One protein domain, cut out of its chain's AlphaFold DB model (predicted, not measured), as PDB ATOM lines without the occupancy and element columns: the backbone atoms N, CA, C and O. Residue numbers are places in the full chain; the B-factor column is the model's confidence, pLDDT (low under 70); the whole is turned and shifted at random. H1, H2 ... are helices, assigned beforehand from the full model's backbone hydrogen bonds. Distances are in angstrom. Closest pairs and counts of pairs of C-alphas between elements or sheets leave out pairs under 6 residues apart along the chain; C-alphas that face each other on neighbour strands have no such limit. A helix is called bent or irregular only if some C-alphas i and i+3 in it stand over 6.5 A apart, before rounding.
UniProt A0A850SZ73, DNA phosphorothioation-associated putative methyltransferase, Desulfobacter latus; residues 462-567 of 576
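This is residues 462 to 567 of the 576 residues of the protein "DNA phosphorothioation-associated putative methyltransferase" of Desulfobacter latus (UniProt A0A850SZ73). Two helices, H1 and H6, run the same way and partly side by side, and a third long helix, H3, lies across both like a crossbar. H2 meets the first end of H3 and packs on H1, while H4, just past the other end of H3, packs on H6; short H5 is near H6. A long loop lies toward each end of the longest axis, residues 479 to 490 next to H2 and residues 530 to 544 between H4 and H5, and residues 487 to 492, of which 491 to 492 belong to H2, stick out. The printed part has 106 residues with six named helices, H1 to H6 in that order, and no named strand; the class is all helix. It is compact, with a radius of gyration of the C-alphas of 14.6 A, yet only just elongated, with spans of 46 by 30 by 24 A.

H1, residues 462 to 478, touches H2, residues 491 to 500, with residues 464 to 471 alone; the closest C-alphas, of Lys 468 and Phe 500, are 5.5 A apart, and the two run opposite ways at a steep tilt of 66 degrees. With residues 472 to 476 alone, H1 touches H3, residues 504 to 518, at 82 degrees, about perpendicular; the closest C-alphas are those of Ala 476 and Ser 511, 4.8 A apart. H1 also touches H6, residues 553 to 566, the same way at a shallow tilt of 34 degrees, only just short of steep, and the closest C-alphas, of Val 473 and Ile 557, are 5.7 A apart. H2 and H3 only just touch, with 3 pairs of C-alphas within 8 A, and touch only at the corner by their link, where the C-alphas of Ile 497 and Tyr 504 are the closest at 5.8 A. H3, with residues 514 to 518 alone, touches residues 553 to 558 of H6 at 81 degrees, about perpendicular, closest at the C-alphas of Met 518 and Val 554, 5.8 A apart. H4, residues 523 to 529, touches residues 554 to 555 of H6, about perpendicular at 73 degrees, with the C-alphas of Val 524 and Leu 555 closest at 6.9 A. H5, residues 545 to 550, is close to H6 but not clearly touching it; the closest C-alphas, of Ile 548 and Arg 556, are 6.4 A apart. Among the pairs that are apart are H2 and H6, H1 and H4, and H4 and H5. In H1, H2, H3, H4 and H6 every O i to N i+4 pair is within hydrogen-bond range; in H5 it is 0 of 2, beside 2 of 3 O i to N i+3 pairs.

H1 begins at C-alpha 462, (124.480, 117.582, 110.449), and is 24.3 A long from first to last C-alpha. H2 is 14.2 A long. H3 begins at C-alpha 504, (106.544, 128.540, 104.483), and is 21.6 A long. H4 is 10.0 A long and H5 10.1 A; H5 is irregular, with C-alphas 546 and 549 7.3 A apart. H6 is 20.0 A long and ends at C-alpha 566, (123.446, 131.823, 81.248).

The two C-alphas farthest apart, of Lys 487 and His 538, are 46.8 A apart. The printed part has no cut. The links H1 to H2, 12 residues, and H4 to H5, 15 residues, are long; the links H2 to H3, H3 to H4 and H5 to H6 are tight. In the link H4 to H5, residues 535 to 536 pair antiparallel with residues 541 to 542. The mean pLDDT of the printed part is 89.0, and residues 566 to 567 are under 70.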
ATOM      1  N   GLN A 462     123.818 117.301 111.729       89.81
ATOM      2  CA  GLN A 462     124.480 117.582 110.449       89.81
ATOM      3  C   GLN A 462     123.576 117.269 109.251       89.81
ATOM      4  O   GLN A 462     123.447 118.095 108.348       89.81
ATOM      5  N   ALA A 463     122.914 116.107 109.239       90.38
ATOM      6  CA  ALA A 463     121.969 115.753 108.179       90.38
ATOM      7  C   ALA A 463     120.792 116.744 108.101       90.38
ATOM      8  O   ALA A 463     120.394 117.149 107.007       90.38
ATOM      9  N   PHE A 464     120.271 117.177 109.253       94.31
ATOM     10  CA  PHE A 464     119.230 118.203 109.339       94.31
ATOM     11  C   PHE A 464     119.695 119.522 108.715       94.31
ATOM     12  O   PHE A 464     118.996 120.068 107.862       94.31
ATOM     13  N   GLU A 465     120.883 120.011 109.079       93.62
ATOM     14  CA  GLU A 465     121.427 121.265 108.547       93.62
ATOM     15  C   GLU A 465     121.719 121.186 107.044       93.62
ATOM     16  O   GLU A 465     121.393 122.115 106.305       93.62
ATOM     17  N   ILE A 466     122.259 120.067 106.551       90.38
ATOM     18  CA  ILE A 466     122.476 119.850 105.111       90.38
ATOM     19  C   ILE A 466     121.150 119.963 104.349       90.38
ATOM     20  O   ILE A 466     121.061 120.703 103.365       90.38
ATOM     21  N   ARG A 467     120.093 119.290 104.821       93.81
ATOM     22  CA  ARG A 467     118.778 119.307 104.158       93.81
ATOM     23  C   ARG A 467     118.045 120.628 104.295       93.81
ATOM     24  O   ARG A 467     117.430 121.081 103.327       93.81
ATOM     25  N   LYS A 468     118.169 121.296 105.439       95.44
ATOM     26  CA  LYS A 468     117.685 122.664 105.614       95.44
ATOM     27  C   LYS A 468     118.353 123.610 104.613       95.44
ATOM     28  O   LYS A 468     117.664 124.377 103.944       95.44
ATOM     29  N   ASN A 469     119.670 123.523 104.464       93.81
ATOM     30  CA  ASN A 469     120.429 124.344 103.526       93.81
ATOM     31  C   ASN A 469     120.045 124.073 102.066       93.81
ATOM     32  O   ASN A 469     119.844 125.024 101.311       93.81
ATOM     33  N   ASP A 470     119.866 122.807 101.676       93.00
ATOM     34  CA  ASP A 470     119.345 122.436 100.352       93.00
ATOM     35  C   ASP A 470     117.988 123.102 100.074       93.00
ATOM     36  O   ASP A 470     117.788 123.713  99.017       93.00
ATOM     37  N   LEU A 471     117.073 123.036 101.047       94.38
ATOM     38  CA  LEU A 471     115.753 123.648 100.955       94.38
ATOM     39  C   LEU A 471     115.836 125.176 100.836       94.38
ATOM     40  O   LEU A 471     115.126 125.767 100.022       94.38
ATOM     41  N   LEU A 472     116.696 125.827 101.620       94.69
ATOM     42  CA  LEU A 472     116.859 127.280 101.580       94.69
ATOM     43  C   LEU A 472     117.439 127.764 100.247       94.69
ATOM     44  O   LEU A 472     116.979 128.783  99.735       94.69
ATOM     45  N   VAL A 473     118.387 127.030  99.654       92.62
ATOM     46  CA  VAL A 473     118.909 127.330  98.310       92.62
ATOM     47  C   VAL A 473     117.791 127.229  97.270       92.62
ATOM     48  O   VAL A 473     117.623 128.144  96.465       92.62
ATOM     49  N   TYR A 474     116.981 126.166  97.317       92.12
ATOM     50  CA  TYR A 474     115.812 126.018  96.444       92.12
ATOM     51  C   TYR A 474     114.828 127.190  96.593       92.12
ATOM     52  O   TYR A 474     114.440 127.809  95.598       92.12
ATOM     53  N   LEU A 475     114.455 127.538  97.830       92.00
ATOM     54  CA  LEU A 475     113.527 128.637  98.106       92.00
ATOM     55  C   LEU A 475     114.099 129.992  97.667       92.00
ATOM     56  O   LEU A 475     113.363 130.799  97.099       92.00
ATOM     57  N   ALA A 476     115.399 130.229  97.854       91.06
ATOM     58  CA  ALA A 476     116.059 131.450  97.403       91.06
ATOM     59  C   ALA A 476     115.965 131.591  95.879       91.06
ATOM     60  O   ALA A 476     115.475 132.611  95.396       91.06
ATOM     61  N   LEU A 477     116.335 130.546  95.130       86.19
ATOM     62  CA  LEU A 477     116.276 130.539  93.664       86.19
ATOM     63  C   LEU A 477     114.838 130.619  93.126       86.19
ATOM     64  O   LEU A 477     114.604 131.180  92.056       86.19
ATOM     65  N   SER A 478     113.848 130.143  93.888       86.50
ATOM     66  CA  SER A 478     112.434 130.267  93.512       86.50
ATOM     67  C   SER A 478     111.940 131.722  93.429       86.50
ATOM     68  O   SER A 478     110.950 131.978  92.745       86.50
ATOM     69  N   ASN A 479     112.638 132.688  94.049       82.31
ATOM     70  CA  ASN A 479     112.305 134.118  93.935       82.31
ATOM     71  C   ASN A 479     112.465 134.659  92.504       82.31
ATOM     72  O   ASN A 479     111.859 135.675  92.173       82.31
ATOM     73  N   PHE A 480     113.249 133.986  91.659       81.56
ATOM     74  CA  PHE A 480     113.440 134.341  90.250       81.56
ATOM     75  C   PHE A 480     112.423 133.657  89.318       81.56
ATOM     76  O   PHE A 480     112.496 133.805  88.101       81.56
ATOM     77  N   GLN A 481     111.477 132.893  89.873       78.25
ATOM     78  CA  GLN A 481     110.420 132.199  89.139       78.25
ATOM     79  C   GLN A 481     109.035 132.691  89.583       78.25
ATOM     80  O   GLN A 481     108.884 133.426  90.560       78.25
ATOM     81  N   LYS A 482     107.978 132.270  88.872       76.75
ATOM     82  CA  LYS A 482     106.602 132.528  89.320       76.75
ATOM     83  C   LYS A 482     106.379 131.870  90.682       76.75
ATOM     84  O   LYS A 482     106.594 130.672  90.844       76.75
ATOM     85  N   LYS A 483     105.898 132.654  91.647       77.56
ATOM     86  CA  LYS A 483     105.636 132.189  93.011       77.56
ATOM     87  C   LYS A 483     104.642 131.024  93.012       77.56
ATOM     88  O   LYS A 483     103.496 131.185  92.596       77.56
ATOM     89  N   ILE A 484     105.062 129.881  93.550       80.38
ATOM     90  CA  ILE A 484     104.203 128.705  93.718       80.38
ATOM     91  C   ILE A 484     103.527 128.777  95.101       80.38
ATOM     92  O   ILE A 484     104.211 128.929  96.122       80.38
ATOM     93  N   PRO A 485     102.184 128.696  95.183       86.69
ATOM     94  CA  PRO A 485     101.486 128.597  96.459       86.69
ATOM     95  C   PRO A 485     101.894 127.335  97.229       86.69
ATOM     96  O   PRO A 485     102.033 126.270  96.640       86.69
ATOM     97  N   PHE A 486     101.998 127.424  98.558       90.00
ATOM     98  CA  PHE A 486     102.428 126.306  99.414       90.00
ATOM     99  C   PHE A 486     101.654 125.000  99.168       90.00
ATOM    100  O   PHE A 486     102.242 123.927  99.109       90.00
ATOM    101  N   LYS A 487     100.332 125.103  98.978       91.19
ATOM    102  CA  LYS A 487      99.437 123.961  98.743       91.19
ATOM    103  C   LYS A 487      99.726 123.206  97.436       91.19
ATOM    104  O   LYS A 487      99.321 122.060  97.305       91.19
ATOM    105  N   ASN A 488     100.402 123.853  96.485       90.12
ATOM    106  CA  ASN A 488     100.760 123.284  95.189       90.12
ATOM    107  C   ASN A 488     102.141 122.602  95.214       90.12
ATOM    108  O   ASN A 488     102.537 122.008  94.216       90.12
ATOM    109  N   LEU A 489     102.890 122.699  96.319       90.25
ATOM    110  CA  LEU A 489     104.152 121.979  96.491       90.25
ATOM    111  C   LEU A 489     103.883 120.500  96.788       90.25
ATOM    112  O   LEU A 489     102.837 120.151  97.338       90.25
ATOM    113  N   SER A 490     104.847 119.629  96.482       90.75
ATOM    114  CA  SER A 490     104.755 118.211  96.842       90.75
ATOM    115  C   SER A 490     104.610 118.029  98.359       90.75
ATOM    116  O   SER A 490     105.081 118.851  99.150       90.75
ATOM    117  N   ILE A 491     103.983 116.930  98.784       90.44
ATOM    118  CA  ILE A 491     103.783 116.634 100.213       90.44
ATOM    119  C   ILE A 491     105.107 116.577 100.991       90.44
ATOM    120  O   ILE A 491     105.175 117.003 102.146       90.44
ATOM    121  N   GLN A 492     106.170 116.113 100.329       90.12
ATOM    122  CA  GLN A 492     107.519 116.072 100.873       90.12
ATOM    123  C   GLN A 492     108.047 117.489 101.129       90.12
ATOM    124  O   GLN A 492     108.356 117.813 102.272       90.12
ATOM    125  N   LEU A 493     108.016 118.375 100.125       90.81
ATOM    126  CA  LEU A 493     108.447 119.771 100.284       90.81
ATOM    127  C   LEU A 493     107.622 120.513 101.340       90.81
ATOM    128  O   LEU A 493     108.169 121.263 102.145       90.81
ATOM    129  N   GLN A 494     106.306 120.282 101.386       93.31
ATOM    130  CA  GLN A 494     105.456 120.856 102.428       93.31
ATOM    131  C   GLN A 494     105.884 120.405 103.832       93.31
ATOM    132  O   GLN A 494     105.855 121.199 104.778       93.31
ATOM    133  N   THR A 495     106.270 119.138 103.978       93.38
ATOM    134  CA  THR A 495     106.738 118.571 105.246       93.38
ATOM    135  C   THR A 495     108.117 119.107 105.619       93.38
ATOM    136  O   THR A 495     108.320 119.485 106.775       93.38
ATOM    137  N   ASP A 496     109.027 119.214 104.654       94.19
ATOM    138  CA  ASP A 496     110.376 119.753 104.836       94.19
ATOM    139  C   ASP A 496     110.322 121.211 105.290       94.19
ATOM    140  O   ASP A 496     110.887 121.560 106.320       94.19
ATOM    141  N   ILE A 497     109.532 122.046 104.610       93.81
ATOM    142  CA  ILE A 497     109.315 123.450 104.982       93.81
ATOM    143  C   ILE A 497     108.763 123.577 106.408       93.81
ATOM    144  O   ILE A 497     109.230 124.390 107.203       93.81
ATOM    145  N   LYS A 498     107.767 122.765 106.773       94.62
ATOM    146  CA  LYS A 498     107.227 122.790 108.141       94.62
ATOM    147  C   LYS A 498     108.268 122.364 109.175       94.62
ATOM    148  O   LYS A 498     108.270 122.906 110.275       94.62
ATOM    149  N   THR A 499     109.125 121.407 108.833       94.44
ATOM    150  CA  THR A 499     110.083 120.815 109.772       94.44
ATOM    151  C   THR A 499     111.336 121.671 109.946       94.44
ATOM    152  O   THR A 499     111.737 121.919 111.077       94.44
ATOM    153  N   PHE A 500     111.941 122.136 108.852       94.38
ATOM    154  CA  PHE A 500     113.241 122.814 108.868       94.38
ATOM    155  C   PHE A 500     113.148 124.315 109.143       94.38
ATOM    156  O   PHE A 500     114.047 124.875 109.763       94.38
ATOM    157  N   THR A 501     112.071 124.974 108.700       93.00
ATOM    158  CA  THR A 501     111.917 126.437 108.829       93.00
ATOM    159  C   THR A 501     110.733 126.834 109.714       93.00
ATOM    160  O   THR A 501     110.480 128.018 109.935       93.00
ATOM    161  N   GLY A 502     109.965 125.862 110.223       92.69
ATOM    162  CA  GLY A 502     108.775 126.106 111.045       92.69
ATOM    163  C   GLY A 502     107.571 126.655 110.269       92.69
ATOM    164  O   GLY A 502     106.575 127.043 110.874       92.69
ATOM    165  N   GLY A 503     107.637 126.701 108.932       92.88
ATOM    166  CA  GLY A 503     106.572 127.242 108.088       92.88
ATOM    167  C   GLY A 503     107.076 127.921 106.813       92.88
ATOM    168  O   GLY A 503     108.225 128.350 106.718       92.88
ATOM    169  N   TYR A 504     106.187 128.044 105.820       93.31
ATOM    170  CA  TYR A 504     106.544 128.540 104.483       93.31
ATOM    171  C   TYR A 504     106.973 130.002 104.468       93.31
ATOM    172  O   TYR A 504     107.950 130.347 103.813       93.31
ATOM    173  N   ARG A 505     106.277 130.857 105.226       92.38
ATOM    174  CA  ARG A 505     106.639 132.272 105.342       92.38
ATOM    175  C   ARG A 505     108.051 132.435 105.907       92.38
ATOM    176  O   ARG A 505     108.856 133.130 105.300       92.38
ATOM    177  N   ASN A 506     108.355 131.731 106.995       93.62
ATOM    178  CA  ASN A 506     109.673 131.756 107.622       93.62
ATOM    179  C   ASN A 506     110.764 131.283 106.653       93.62
ATOM    180  O   ASN A 506     111.784 131.946 106.523       93.62
ATOM    181  N   GLY A 507     110.524 130.194 105.912       93.44
ATOM    182  CA  GLY A 507     111.486 129.691 104.925       93.44
ATOM    183  C   GLY A 507     111.732 130.658 103.759       93.44
ATOM    184  O   GLY A 507     112.860 130.793 103.288       93.44
ATOM    185  N   LEU A 508     110.704 131.389 103.314       92.12
ATOM    186  CA  LEU A 508     110.869 132.455 102.318       92.12
ATOM    187  C   LEU A 508     111.656 133.645 102.883       92.12
ATOM    188  O   LEU A 508     112.516 134.187 102.198       92.12
ATOM    189  N   GLU A 509     111.394 134.047 104.125       94.06
ATOM    190  CA  GLU A 509     112.116 135.146 104.776       94.06
ATOM    191  C   GLU A 509     113.593 134.791 105.022       94.06
ATOM    192  O   GLU A 509     114.475 135.588 104.702       94.06
ATOM    193  N   GLU A 510     113.878 133.588 105.525       94.44
ATOM    194  CA  GLU A 510     115.238 133.086 105.766       94.44
ATOM    195  C   GLU A 510     116.022 132.927 104.455       94.44
ATOM    196  O   GLU A 510     117.151 133.408 104.344       94.44
ATOM    197  N   SER A 511     115.408 132.356 103.414       92.69
ATOM    198  CA  SER A 511     116.059 132.215 102.103       92.69
ATOM    199  C   SER A 511     116.307 133.567 101.419       92.69
ATOM    200  O   SER A 511     117.367 133.776 100.828       92.69
ATOM    201  N   LYS A 512     115.395 134.539 101.572       92.75
ATOM    202  CA  LYS A 512     115.594 135.914 101.087       92.75
ATOM    203  C   LYS A 512     116.755 136.611 101.800       92.75
ATOM    204  O   LYS A 512     117.493 137.357 101.162       92.75
ATOM    205  N   ARG A 513     116.956 136.363 103.100       94.19
ATOM    206  CA  ARG A 513     118.127 136.885 103.830       94.19
ATOM    207  C   ARG A 513     119.427 136.346 103.242       94.19
ATOM    208  O   ARG A 513     120.309 137.151 102.969       94.19
ATOM    209  N   LEU A 514     119.518 135.039 102.981       92.56
ATOM    210  CA  LEU A 514     120.693 134.440 102.328       92.56
ATOM    211  C   LEU A 514     120.953 135.039 100.941       92.56
ATOM    212  O   LEU A 514     122.100 135.316 100.598       92.56
ATOM    213  N   LEU A 515     119.893 135.295 100.170       89.94
ATOM    214  CA  LEU A 515     120.006 135.963  98.875       89.94
ATOM    215  C   LEU A 515     120.583 137.383  99.011       89.94
ATOM    216  O   LEU A 515     121.465 137.759  98.245       89.94
ATOM    217  N   PHE A 516     120.144 138.163 100.003       90.94
ATOM    218  CA  PHE A 516     120.722 139.485 100.273       90.94
ATOM    219  C   PHE A 516     122.144 139.420 100.840       90.94
ATOM    220  O   PHE A 516     122.931 140.326 100.581       90.94
ATOM    221  N   GLU A 517     122.502 138.374 101.594       91.44
ATOM    222  CA  GLU A 517     123.881 138.194 102.066       91.44
ATOM    223  C   GLU A 517     124.878 138.093 100.917       91.44
ATOM    224  O   GLU A 517     125.978 138.624 101.036       91.44
ATOM    225  N   MET A 518     124.483 137.470  99.805       87.56
ATOM    226  CA  MET A 518     125.302 137.386  98.596       87.56
ATOM    227  C   MET A 518     125.736 138.770  98.084       87.56
ATOM    228  O   MET A 518     126.846 138.909  97.586       87.56
ATOM    229  N   GLY A 519     124.884 139.793  98.226       83.75
ATOM    230  CA  GLY A 519     125.161 141.159  97.774       83.75
ATOM    231  C   GLY A 519     125.953 142.022  98.764       83.75
ATOM    232  O   GLY A 519     126.222 143.183  98.467       83.75
ATOM    233  N   LYS A 520     126.305 141.503  99.950       90.69
ATOM    234  CA  LYS A 520     127.083 142.261 100.941       90.69
ATOM    235  C   LYS A 520     128.566 142.311 100.537       90.69
ATOM    236  O   LYS A 520     129.137 141.248 100.269       90.69
ATOM    237  N   PRO A 521     129.218 143.492 100.559       87.69
ATOM    238  CA  PRO A 521     130.644 143.612 100.255       87.69
ATOM    239  C   PRO A 521     131.500 142.640 101.084       87.69
ATOM    240  O   PRO A 521     131.283 142.494 102.287       87.69
ATOM    241  N   GLY A 522     132.433 141.937 100.436       88.00
ATOM    242  CA  GLY A 522     133.364 140.990 101.071       88.00
ATOM    243  C   GLY A 522     132.757 139.665 101.565       88.00
ATOM    244  O   GLY A 522     133.494 138.771 101.979       88.00
ATOM    245  N   ARG A 523     131.427 139.472 101.520       92.19
ATOM    246  CA  ARG A 523     130.794 138.243 102.038       92.19
ATOM    247  C   ARG A 523     131.131 137.012 101.202       92.19
ATOM    248  O   ARG A 523     131.452 135.972 101.771       92.19
ATOM    249  N   VAL A 524     131.045 137.126  99.878       90.44
ATOM    250  CA  VAL A 524     131.385 136.035  98.948       90.44
ATOM    251  C   VAL A 524     132.860 135.668  99.079       90.44
ATOM    252  O   VAL A 524     133.171 134.496  99.246       90.44
ATOM    253  N   GLU A 525     133.747 136.664  99.097       89.81
ATOM    254  CA  GLU A 525     135.191 136.482  99.278       89.81
ATOM    255  C   GLU A 525     135.512 135.729 100.575       89.81
ATOM    256  O   GLU A 525     136.175 134.693 100.542       89.81
ATOM    257  N   LYS A 526     134.946 136.168 101.707       91.62
ATOM    258  CA  LYS A 526     135.096 135.478 102.992       91.62
ATOM    259  C   LYS A 526     134.649 134.015 102.919       91.62
ATOM    260  O   LYS A 526     135.362 133.134 103.386       91.62
ATOM    261  N   LEU A 527     133.488 133.746 102.321       92.69
ATOM    262  CA  LEU A 527     132.975 132.380 102.181       92.69
ATOM    263  C   LEU A 527     133.839 131.519 101.249       92.69
ATOM    264  O   LEU A 527     133.972 130.317 101.479       92.69
ATOM    265  N   CYS A 528     134.436 132.112 100.214       91.06
ATOM    266  CA  CYS A 528     135.405 131.426  99.367       91.06
ATOM    267  C   CYS A 528     136.656 131.030 100.166       91.06
ATOM    268  O   CYS A 528     137.088 129.886 100.057       91.06
ATOM    269  N   HIS A 529     137.181 131.915 101.021       88.94
ATOM    270  CA  HIS A 529     138.311 131.606 101.908       88.94
ATOM    271  C   HIS A 529     137.989 130.547 102.972       88.94
ATOM    272  O   HIS A 529     138.845 129.736 103.310       88.94
ATOM    273  N   GLU A 530     136.762 130.534 103.495       90.88
ATOM    274  CA  GLU A 530     136.294 129.531 104.465       90.88
ATOM    275  C   GLU A 530     136.011 128.159 103.820       90.88
ATOM    276  O   GLU A 530     135.779 127.174 104.525       90.88
ATOM    277  N   THR A 531     136.016 128.063 102.486       92.00
ATOM    278  CA  THR A 531     135.749 126.803 101.786       92.00
ATOM    279  C   THR A 531     136.955 125.871 101.891       92.00
ATOM    280  O   THR A 531     138.042 126.159 101.406       92.00
ATOM    281  N   SER A 532     136.752 124.693 102.484       90.12
ATOM    282  CA  SER A 532     137.824 123.738 102.798       90.12
ATOM    283  C   SER A 532     138.330 122.910 101.602       90.12
ATOM    284  O   SER A 532     138.961 121.872 101.796       90.12
ATOM    285  N   PHE A 533     137.958 123.265 100.372       91.19
ATOM    286  CA  PHE A 533     138.275 122.511  99.160       91.19
ATOM    287  C   PHE A 533     138.368 123.431  97.940       91.19
ATOM    288  O   PHE A 533     137.756 124.495  97.903       91.19
ATOM    289  N   GLY A 534     139.069 122.969  96.903       89.62
ATOM    290  CA  GLY A 534     139.360 123.767  95.711       89.62
ATOM    291  C   GLY A 534     140.717 124.467  95.795       89.62
ATOM    292  O   GLY A 534     141.475 124.259  96.739       89.62
ATOM    293  N   ILE A 535     141.030 125.255  94.771       89.38
ATOM    294  CA  ILE A 535     142.244 126.069  94.675       89.38
ATOM    295  C   ILE A 535     141.807 127.528  94.655       89.38
ATOM    296  O   ILE A 535     141.007 127.915  93.807       89.38
ATOM    297  N   PHE A 536     142.320 128.319  95.590       87.19
ATOM    298  CA  PHE A 536     142.089 129.756  95.644       87.19
ATOM    299  C   PHE A 536     143.310 130.481  95.079       87.19
ATOM    300  O   PHE A 536     144.431 130.221  95.523       87.19
ATOM    301  N   ASP A 537     143.108 131.364  94.106       84.00
ATOM    302  CA  ASP A 537     144.136 132.311  93.672       84.00
ATOM    303  C   ASP A 537     143.795 133.737  94.132       84.00
ATOM    304  O   ASP A 537     142.859 133.961  94.891       84.00
ATOM    305  N   HIS A 538     144.561 134.729  93.688       73.62
ATOM    306  CA  HIS A 538     144.370 136.130  94.066       73.62
ATOM    307  C   HIS A 538     143.025 136.753  93.626       73.62
ATOM    308  O   HIS A 538     142.769 137.906  93.971       73.62
ATOM    309  N   LYS A 539     142.184 136.051  92.849       81.25
ATOM    310  CA  LYS A 539     140.923 136.577  92.297       81.25
ATOM    311  C   LYS A 539     139.741 135.603  92.344       81.25
ATOM    312  O   LYS A 539     138.604 136.067  92.267       81.25
ATOM    313  N   ALA A 540     139.959 134.291  92.441       86.31
ATOM    314  CA  ALA A 540     138.901 133.298  92.279       86.31
ATOM    315  C   ALA A 540     139.128 131.997  93.066       86.31
ATOM    316  O   ALA A 540     140.250 131.556  93.317       86.31
ATOM    317  N   LEU A 541     138.011 131.338  93.398       90.88
ATOM    318  CA  LEU A 541     137.973 129.969  93.906       90.88
ATOM    319  C   LEU A 541     137.646 128.997  92.763       90.88
ATOM    320  O   LEU A 541     136.558 129.044  92.188       90.88
ATOM    321  N   TYR A 542     138.552 128.062  92.493       90.25
ATOM    322  CA  TYR A 542     138.396 127.001  91.501       90.25
ATOM    323  C   TYR A 542     138.081 125.665  92.174       90.25
ATOM    324  O   TYR A 542     138.824 125.191  93.031       90.25
ATOM    325  N   PHE A 543     137.003 125.003  91.763       91.38
ATOM    326  CA  PHE A 543     136.630 123.681  92.271       91.38
ATOM    327  C   PHE A 543     135.897 122.869  91.201       91.38
ATOM    328  O   PHE A 543     135.313 123.408  90.260       91.38
ATOM    329  N   HIS A 544     135.912 121.545  91.341       91.25
ATOM    330  CA  HIS A 544     135.171 120.671  90.438       91.25
ATOM    331  C   HIS A 544     133.662 120.762  90.709       91.25
ATOM    332  O   HIS A 544     133.229 120.709  91.861       91.25
ATOM    333  N   ARG A 545     132.837 120.814  89.654       86.00
ATOM    334  CA  ARG A 545     131.374 121.008  89.752       86.00
ATOM    335  C   ARG A 545     130.647 120.019  90.677       86.00
ATOM    336  O   ARG A 545     129.589 120.335  91.206       86.00
ATOM    337  N   SER A 546     131.192 118.817  90.878       86.75
ATOM    338  CA  SER A 546     130.603 117.812  91.781       86.75
ATOM    339  C   SER A 546     130.590 118.254  93.248       86.75
ATOM    340  O   SER A 546     129.900 117.643  94.056       86.75
ATOM    341  N   LEU A 547     131.341 119.301  93.594       89.81
ATOM    342  CA  LEU A 547     131.457 119.828  94.950       89.81
ATOM    343  C   LEU A 547     130.492 120.990  95.229       89.81
ATOM    344  O   LEU A 547     130.479 121.488  96.351       89.81
ATOM    345  N   ILE A 548     129.646 121.400  94.269       88.06
ATOM    346  CA  ILE A 548     128.684 122.506  94.461       88.06
ATOM    347  C   ILE A 548     127.797 122.270  95.690       88.06
ATOM    348  O   ILE A 548     127.574 123.190  96.471       88.06
ATOM    349  N   SER A 549     127.323 121.041  95.915       85.19
ATOM    350  CA  SER A 549     126.468 120.712  97.066       85.19
ATOM    351  C   SER A 549     127.154 120.907  98.424       85.19
ATOM    352  O   SER A 549     126.462 121.074  99.425       85.19
ATOM    353  N   ARG A 550     128.493 120.921  98.459       87.69
ATOM    354  CA  ARG A 550     129.305 121.102  99.673       87.69
ATOM    355  C   ARG A 550     129.646 122.562  99.968       87.69
ATOM    356  O   ARG A 550     130.227 122.837 101.013       87.69
ATOM    357  N   LEU A 551     129.333 123.485  99.059       91.31
ATOM    358  CA  LEU A 551     129.558 124.911  99.274       91.31
ATOM    359  C   LEU A 551     128.579 125.478 100.306       91.31
ATOM    360  O   LEU A 551     127.467 124.975 100.487       91.31
ATOM    361  N   HIS A 552     128.962 126.603 100.909       93.88
ATOM    362  CA  HIS A 552     128.053 127.398 101.730       93.88
ATOM    363  C   HIS A 552     126.788 127.793 100.929       93.88
ATOM    364  O   HIS A 552     126.907 128.131  99.744       93.88
ATOM    365  N   PRO A 553     125.581 127.828 101.538       94.38
ATOM    366  CA  PRO A 553     124.324 128.130 100.840       94.38
ATOM    367  C   PRO A 553     124.357 129.399  99.984       94.38
ATOM    368  O   PRO A 553     123.848 129.402  98.869       94.38
ATOM    369  N   VAL A 554     125.009 130.463 100.462       94.62
ATOM    370  CA  VAL A 554     125.175 131.726  99.714       94.62
ATOM    371  C   VAL A 554     125.942 131.522  98.399       94.62
ATOM    372  O   VAL A 554     125.507 132.015  97.362       94.62
ATOM    373  N   LEU A 555     127.038 130.755  98.410       93.12
ATOM    374  CA  LEU A 555     127.802 130.451  97.194       93.12
ATOM    375  C   LEU A 555     126.997 129.551  96.246       93.12
ATOM    376  O   LEU A 555     127.033 129.737  95.033       93.12
ATOM    377  N   ARG A 556     126.207 128.614  96.788       93.94
ATOM    378  CA  ARG A 556     125.295 127.765  95.999       93.94
ATOM    379  C   ARG A 556     124.199 128.577  95.313       93.94
ATOM    380  O   ARG A 556     123.895 128.319  94.153       93.94
ATOM    381  N   ILE A 557     123.631 129.558  96.013       92.69
ATOM    382  CA  ILE A 557     122.662 130.505  95.448       92.69
ATOM    383  C   ILE A 557     123.320 131.311  94.329       92.69
ATOM    384  O   ILE A 557     122.741 131.410  93.256       92.69
ATOM    385  N   MET A 558     124.542 131.817  94.533       89.81
ATOM    386  CA  MET A 558     125.286 132.554  93.505       89.81
ATOM    387  C   MET A 558     125.490 131.725  92.228       89.81
ATOM    388  O   MET A 558     125.188 132.203  91.134       89.81
ATOM    389  N   VAL A 559     125.926 130.467  92.362       88.31
ATOM    390  CA  VAL A 559     126.046 129.530  91.230       88.31
ATOM    391  C   VAL A 559     124.686 129.304  90.563       88.31
ATOM    392  O   VAL A 559     124.589 129.390  89.343       88.31
ATOM    393  N   GLY A 560     123.622 129.081  91.341       85.81
ATOM    394  CA  GLY A 560     122.270 128.890  90.809       85.81
ATOM    395  C   GLY A 560     121.732 130.113  90.055       85.81
ATOM    396  O   GLY A 560     121.145 129.960  88.987       85.81
ATOM    397  N   CYS A 561     121.981 131.328  90.549       85.25
ATOM    398  CA  CYS A 561     121.645 132.570  89.852       85.25
ATOM    399  C   CYS A 561     122.377 132.669  88.505       85.25
ATOM    400  O   CYS A 561     121.761 133.004  87.494       85.25
ATOM    401  N   ALA A 562     123.673 132.334  88.473       82.69
ATOM    402  CA  ALA A 562     124.450 132.311  87.236       82.69
ATOM    403  C   ALA A 562     123.910 131.268  86.239       82.69
ATOM    404  O   ALA A 562     123.722 131.579  85.064       82.69
ATOM    405  N   GLU A 563     123.573 130.058  86.695       80.44
ATOM    406  CA  GLU A 563     122.972 129.020  85.843       80.44
ATOM    407  C   GLU A 563     121.621 129.440  85.247       80.44
ATOM    408  O   GLU A 563     121.310 129.076  84.111       80.44
ATOM    409  N   MET A 564     120.821 130.211  85.992       73.19
ATOM    410  CA  MET A 564     119.540 130.738  85.515       73.19
ATOM    411  C   MET A 564     119.704 131.828  84.448       73.19
ATOM    412  O   MET A 564     118.873 131.906  83.547       73.19
ATOM    413  N   LEU A 565     120.761 132.645  84.529       72.06
ATOM    414  CA  LEU A 565     121.034 133.723  83.570       72.06
ATOM    415  C   LEU A 565     121.694 133.222  82.278       72.06
ATOM    416  O   LEU A 565     121.366 133.708  81.199       72.06
ATOM    417  N   TYR A 566     122.604 132.250  82.375       66.50
ATOM    418  CA  TYR A 566     123.446 131.823  81.248       66.50
ATOM    419  C   TYR A 566     123.053 130.467  80.635       66.50
ATOM    420  O   TYR A 566     123.696 130.020  79.689       66.50
ATOM    421  N   SER A 567     121.969 129.839  81.119       53.53
ATOM    422  CA  SER A 567     121.596 128.437  80.860       53.53
ATOM    423  C   SER A 567     122.653 127.431  81.347       53.53
ATOM    424  O   SER A 567     123.849 127.702  81.339       53.53
TER     425      SER A 567